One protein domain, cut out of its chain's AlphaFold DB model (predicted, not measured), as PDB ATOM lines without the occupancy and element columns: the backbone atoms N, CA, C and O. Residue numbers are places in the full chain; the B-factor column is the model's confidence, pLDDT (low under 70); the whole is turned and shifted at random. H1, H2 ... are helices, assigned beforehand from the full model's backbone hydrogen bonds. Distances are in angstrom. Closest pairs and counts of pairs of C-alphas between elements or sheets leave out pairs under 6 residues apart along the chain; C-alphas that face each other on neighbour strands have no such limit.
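Overview. This is residues 2 to 51 of the 123 residues of the protein "Plasmid mobilization relaxosome protein MobC" of Muribaculaceae bacterium Isolate-039 (Harlan) (UniProt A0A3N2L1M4). A long outstretched arm, residues 2 to 15, leads into two helices, H1 and then H2, set at a right angle and joined by a tight turn; a tail, residues 44 to 51, follows H2. Residues 2 to 8 stick out at one end, and residues 41 to 51, of which 41 to 43 belong to H2, at another. The printed part has 50 residues with no named strand; its class is all helix, though under half of the residues are in named elements. It is loose, with a radius of gyration of the C-alphas of 13.1 A, and elongated, spanning 40 by 26 by 22 A.

Arrangement. H1, residues 16 to 29, and H2, residues 34 to 43, touch; their closest C-alphas, of Ala 26 and Ile 34, are 5.2 A apart. Their lines are about perpendicular, at 90 degrees. In both helices every O i to N i+4 pair is within hydrogen-bond range.

Along the chain. H1 measures 20.2 A from C-alpha 16 at (123.703, 177.969, 57.127) to C-alpha 29. H2 measures 14.2 A and ends at C-alpha 43, (128.812, 190.736, 76.163).

Size, cuts and confidence. The C-alphas farthest apart, of Ser 2 and Ala 17, are 41.2 A apart. The printed part has no cut. In this model, pLDDT is under 70 at residues 2 to 5 and 43 to 51.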
ATOM      1  N   SER A   2     132.162 216.246  70.897       49.91
ATOM      2  CA  SER A   2     131.830 215.247  69.873       49.91
ATOM      3  C   SER A   2     132.322 213.879  70.345       49.91
ATOM      4  O   SER A   2     133.510 213.728  70.634       49.91
ATOM      5  N   SER A   3     131.430 212.898  70.499       56.25
ATOM      6  CA  SER A   3     131.837 211.537  70.854       56.25
ATOM      7  C   SER A   3     132.590 210.916  69.674       56.25
ATOM      8  O   SER A   3     131.997 210.690  68.619       56.25
ATOM      9  N   ASN A   4     133.876 210.606  69.850       66.31
ATOM     10  CA  ASN A   4     134.671 209.822  68.898       66.31
ATOM     11  C   ASN A   4     134.198 208.357  68.893       66.31
ATOM     12  O   ASN A   4     134.868 207.471  69.424       66.31
ATOM     13  N   ASN A   5     133.029 208.089  68.311       67.12
ATOM     14  CA  ASN A   5     132.541 206.727  68.124       67.12
ATOM     15  C   ASN A   5     133.366 206.052  67.020       67.12
ATOM     16  O   ASN A   5     133.112 206.229  65.830       67.12
ATOM     17  N   LYS A   6     134.382 205.282  67.418       78.12
ATOM     18  CA  LYS A   6     135.127 204.415  66.499       78.12
ATOM     19  C   LYS A   6     134.232 203.238  66.113       78.12
ATOM     20  O   LYS A   6     133.871 202.433  66.966       78.12
ATOM     21  N   ASN A   7     133.870 203.139  64.836       82.94
ATOM     22  CA  ASN A   7     133.094 202.017  64.317       82.94
ATOM     23  C   ASN A   7     134.047 200.911  63.836       82.94
ATOM     24  O   ASN A   7     134.861 201.147  62.946       82.94
ATOM     25  N   ILE A   8     133.965 199.722  64.435       82.69
ATOM     26  CA  ILE A   8     134.769 198.550  64.062       82.69
ATOM     27  C   ILE A   8     133.840 197.538  63.394       82.69
ATOM     28  O   ILE A   8     132.820 197.156  63.965       82.69
ATOM     29  N   ILE A   9     134.198 197.093  62.189       87.62
ATOM     30  CA  ILE A   9     133.424 196.109  61.427       87.62
ATOM     31  C   ILE A   9     134.127 194.754  61.517       87.62
ATOM     32  O   ILE A   9     135.254 194.605  61.050       87.62
ATOM     33  N   LEU A  10     133.438 193.758  62.074       85.06
ATOM     34  CA  LEU A  10     133.887 192.368  62.118       85.06
ATOM     35  C   LEU A  10     133.061 191.535  61.134       85.06
ATOM     36  O   LEU A  10     131.832 191.611  61.131       85.06
ATOM     37  N   ARG A  11     133.730 190.737  60.297       90.31
ATOM     38  CA  ARG A  11     133.082 189.802  59.366       90.31
ATOM     39  C   ARG A  11     133.215 188.386  59.907       90.31
ATOM     40  O   ARG A  11     134.326 187.917  60.125       90.31
ATOM     41  N   LEU A  12     132.083 187.716  60.093       85.50
ATOM     42  CA  LEU A  12     132.009 186.347  60.595       85.50
ATOM     43  C   LEU A  12     131.517 185.431  59.473       85.50
ATOM     44  O   LEU A  12     130.582 185.784  58.753       85.50
ATOM     45  N   ARG A  13     132.149 184.267  59.322       92.81
ATOM     46  CA  ARG A  13     131.643 183.174  58.484       92.81
ATOM     47  C   ARG A  13     131.071 182.107  59.402       92.81
ATOM     48  O   ARG A  13     131.739 181.700  60.345       92.81
ATOM     49  N   VAL A  14     129.852 181.687  59.112       92.19
ATOM     50  CA  VAL A  14     129.129 180.637  59.831       92.19
ATOM     51  C   VAL A  14     128.440 179.744  58.805       92.19
ATOM     52  O   VAL A  14     128.214 180.173  57.670       92.19
ATOM     53  N   ASP A  15     128.132 178.512  59.189       96.88
ATOM     54  CA  ASP A  15     127.302 177.624  58.382       96.88
ATOM     55  C   ASP A  15     125.847 178.125  58.315       96.88
ATOM     56  O   ASP A  15     125.423 179.018  59.056       96.88
ATOM     57  N   GLU A  16     125.076 177.547  57.397       96.56
ATOM     58  CA  GLU A  16     123.703 177.969  57.127       96.56
ATOM     59  C   GLU A  16     122.760 177.748  58.317       96.56
ATOM     60  O   GLU A  16     121.927 178.612  58.604       96.56
ATOM     61  N   ALA A  17     122.913 176.642  59.053       96.88
ATOM     62  CA  ALA A  17     122.070 176.354  60.209       96.88
ATOM     63  C   ALA A  17     122.307 177.388  61.317       96.88
ATOM     64  O   ALA A  17     121.356 177.977  61.839       96.88
ATOM     65  N   THR A  18     123.574 177.697  61.601       94.06
ATOM     66  CA  THR A  18     123.954 178.750  62.551       94.06
ATOM     67  C   THR A  18     123.465 180.127  62.093       94.06
ATOM     68  O   THR A  18     122.929 180.892  62.898       94.06
ATOM     69  N   ALA A  19     123.579 180.452  60.799       94.69
ATOM     70  CA  ALA A  19     123.073 181.714  60.255       94.69
ATOM     71  C   ALA A  19     121.554 181.859  60.445       94.69
ATOM     72  O   ALA A  19     121.083 182.922  60.851       94.69
ATOM     73  N   ASN A  20     120.791 180.793  60.190       96.06
ATOM     74  CA  ASN A  20     119.339 180.782  60.361       96.06
ATOM     75  C   ASN A  20     118.941 180.942  61.833       96.06
ATOM     76  O   ASN A  20     118.058 181.744  62.139       96.06
ATOM     77  N   ALA A  21     119.639 180.266  62.749       94.69
ATOM     78  CA  ALA A  21     119.408 180.411  64.185       94.69
ATOM     79  C   ALA A  21     119.681 181.845  64.680       94.69
ATOM     80  O   ALA A  21     118.890 182.399  65.447       94.69
ATOM     81  N   ILE A  22     120.766 182.477  64.209       94.25
ATOM     82  CA  ILE A  22     121.087 183.875  64.536       94.25
ATOM     83  C   ILE A  22     119.985 184.815  64.037       94.25
ATOM     84  O   ILE A  22     119.558 185.694  64.786       94.25
ATOM     85  N   ARG A  23     119.512 184.634  62.796       94.75
ATOM     86  CA  ARG A  23     118.439 185.466  62.226       94.75
ATOM     87  C   ARG A  23     117.147 185.336  63.020       94.75
ATOM     88  O   ARG A  23     116.641 186.349  63.483       94.75
ATOM     89  N   ALA A  24     116.692 184.112  63.280       95.06
ATOM     90  CA  ALA A  24     115.464 183.876  64.037       95.06
ATOM     91  C   ALA A  24     115.496 184.546  65.422       95.06
ATOM     92  O   ALA A  24     114.526 185.177  65.839       95.06
ATOM     93  N   LYS A  25     116.637 184.470  66.118       93.69
ATOM     94  CA  LYS A  25     116.817 185.111  67.428       93.69
ATOM     95  C   LYS A  25     116.887 186.640  67.339       93.69
ATOM     96  O   LYS A  25     116.427 187.336  68.245       93.69
ATOM     97  N   ALA A  26     117.471 187.171  66.264       94.94
ATOM     98  CA  ALA A  26     117.489 188.604  65.997       94.94
ATOM     99  C   ALA A  26     116.080 189.135  65.697       94.94
ATOM    100  O   ALA A  26     115.707 190.189  66.210       94.94
ATOM    101  N   ASP A  27     115.288 188.395  64.926       94.81
ATOM    102  CA  ASP A  27     113.910 188.754  64.598       94.81
ATOM    103  C   ASP A  27     113.022 188.764  65.849       94.81
ATOM    104  O   ASP A  27     112.264 189.711  66.050       94.81
ATOM    105  N   SER A  28     113.167 187.778  66.740       92.06
ATOM    106  CA  SER A  28     112.316 187.661  67.930       92.06
ATOM    107  C   SER A  28     112.613 188.684  69.033       92.06
ATOM    108  O   SER A  28     111.690 189.116  69.722       92.06
ATOM    109  N   HIS A  29     113.881 189.062  69.240       89.50
ATOM    110  CA  HIS A  29     114.284 189.869  70.407       89.50
ATOM    111  C   HIS A  29     114.976 191.191  70.068       89.50
ATOM    112  O   HIS A  29     115.115 192.046  70.940       89.50
ATOM    113  N   PHE A  30     115.424 191.370  68.825       93.00
ATOM    114  CA  PHE A  30     116.236 192.517  68.413       93.00
ATOM    115  C   PHE A  30     115.670 193.230  67.184       93.00
ATOM    116  O   PHE A  30     116.386 194.003  66.544       93.00
ATOM    117  N   ASN A  31     114.397 192.992  66.852       93.00
ATOM    118  CA  ASN A  31     113.710 193.641  65.735       93.00
ATOM    119  C   ASN A  31     114.454 193.438  64.396       93.00
ATOM    120  O   ASN A  31     114.608 194.369  63.604       93.00
ATOM    121  N   GLY A  32     115.021 192.243  64.207       91.31
ATOM    122  CA  GLY A  32     115.837 191.860  63.049       91.31
ATOM    123  C   GLY A  32     117.283 192.375  63.071       91.31
ATOM    124  O   GLY A  32     118.061 192.105  62.154       91.31
ATOM    125  N   ASN A  33     117.707 193.101  64.113       94.06
ATOM    126  CA  ASN A  33     119.062 193.642  64.196       94.06
ATOM    127  C   ASN A  33     120.083 192.577  64.634       94.06
ATOM    128  O   ASN A  33     120.390 192.405  65.817       94.06
ATOM    129  N   ILE A  34     120.675 191.906  63.644       93.25
ATOM    130  CA  ILE A  34     121.700 190.873  63.848       93.25
ATOM    131  C   ILE A  34     122.910 191.418  64.621       93.25
ATOM    132  O   ILE A  34     123.416 190.762  65.529       93.25
ATOM    133  N   SER A  35     123.379 192.630  64.310       90.31
ATOM    134  CA  SER A  35     124.553 193.203  64.981       90.31
ATOM    135  C   SER A  35     124.307 193.504  66.460       90.31
ATOM    136  O   SER A  35     125.256 193.461  67.242       90.31
ATOM    137  N   ALA A  36     123.078 193.844  66.851       89.38
ATOM    138  CA  ALA A  36     122.704 194.003  68.254       89.38
ATOM    139  C   ALA A  36     122.631 192.639  68.954       89.38
ATOM    140  O   ALA A  36     123.236 192.472  70.011       89.38
ATOM    141  N   CYS A  37     122.001 191.650  68.312       90.50
ATOM    142  CA  CYS A  37     121.921 190.278  68.816       90.50
ATOM    143  C   CYS A  37     123.310 189.692  69.116       90.50
ATOM    144  O   CYS A  37     123.558 189.205  70.220       90.50
ATOM    145  N   ILE A  38     124.243 189.786  68.160       89.94
ATOM    146  CA  ILE A  38     125.610 189.276  68.326       89.94
ATOM    147  C   ILE A  38     126.359 190.044  69.416       89.94
ATOM    148  O   ILE A  38     126.981 189.412  70.263       89.94
ATOM    149  N   ARG A  39     126.252 191.381  69.456       87.19
ATOM    150  CA  ARG A  39     126.892 192.192  70.507       87.19
ATOM    151  C   ARG A  39     126.424 191.786  71.904       87.19
ATOM    152  O   ARG A  39     127.260 191.578  72.779       87.19
ATOM    153  N   CYS A  40     125.118 191.616  72.106       84.00
ATOM    154  CA  CYS A  40     124.567 191.168  73.384       84.00
ATOM    155  C   CYS A  40     125.031 189.754  73.755       84.00
ATOM    156  O   CYS A  40     125.397 189.530  74.905       84.00
ATOM    157  N   ALA A  41     125.083 188.828  72.796       80.56
ATOM    158  CA  ALA A  41     125.603 187.485  73.036       80.56
ATOM    159  C   ALA A  41     127.096 187.501  73.415       80.56
ATOM    160  O   ALA A  41     127.502 186.803  74.339       80.56
ATOM    161  N   THR A  42     127.908 188.339  72.761       75.62
ATOM    162  CA  THR A  42     129.339 188.477  73.083       75.62
ATOM    163  C   THR A  42     129.595 189.184  74.411       75.62
ATOM    164  O   THR A  42     130.571 188.862  75.075       75.62
ATOM    165  N   LEU A  43     128.721 190.104  74.838       68.81
ATOM    166  CA  LEU A  43     128.812 190.736  76.163       68.81
ATOM    167  C   LEU A  43     128.502 189.756  77.301       68.81
ATOM    168  O   LEU A  43     128.961 189.962  78.418       68.81
ATOM    169  N   GLN A  44     127.742 188.694  77.024       55.78
ATOM    170  CA  GLN A  44     127.483 187.610  77.974       55.78
ATOM    171  C   GLN A  44     128.594 186.545  77.985       55.78
ATOM    172  O   GLN A  44     128.552 185.633  78.808       55.78
ATOM    173  N   TYR A  45     129.590 186.635  77.095       49.50
ATOM    174  CA  TYR A  45     130.688 185.677  77.024       49.50
ATOM    175  C   TYR A  45     131.803 186.050  78.016       49.50
ATOM    176  O   TYR A  45     132.818 186.631  77.645       49.50
ATOM    177  N   ASP A  46     131.613 185.695  79.290       50.75
ATOM    178  CA  ASP A  46     132.631 185.796  80.357       50.75
ATOM    179  C   ASP A  46     133.564 184.559  80.399       50.75
ATOM    180  O   ASP A  46     134.246 184.286  81.380       50.75
ATOM    181  N   GLY A  47     133.543 183.698  79.374       51.56
ATOM    182  CA  GLY A  47     134.247 182.405  79.398       51.56
ATOM    183  C   GLY A  47     133.708 181.400  80.433       51.56
ATOM    184  O   GLY A  47     134.008 180.211  80.344       51.56
ATOM    185  N   LYS A  48     132.856 181.826  81.372       50.75
ATOM    186  CA  LYS A  48     131.993 180.942  82.149       50.75
ATOM    187  C   LYS A  48     130.841 180.484  81.267       50.75
ATOM    188  O   LYS A  48     130.061 181.297  80.777       50.75
ATOM    189  N   VAL A  49     130.769 179.166  81.079       54.12
ATOM    190  CA  VAL A  49     129.612 178.439  80.543       54.12
ATOM    191  C   VAL A  49     128.343 179.122  81.038       54.12
ATOM    192  O   VAL A  49     128.219 179.350  82.241       54.12
ATOM    193  N   THR A  50     127.438 179.475  80.122       51.09
ATOM    194  CA  THR A  50     126.088 179.937  80.458       51.09
ATOM    195  C   THR A  50     125.525 179.004  81.518       51.09
ATOM    196  O   THR A  50     125.211 177.852  81.217       51.09
ATOM    197  N   THR A  51     125.478 179.480  82.759       53.84
ATOM    198  CA  THR A  51     124.900 178.740  83.874       53.84
ATOM    199  C   THR A  51     123.470 178.408  83.478       53.84
ATOM    200  O   THR A  51     122.775 179.262  82.915       53.84
TER     201      THR A  51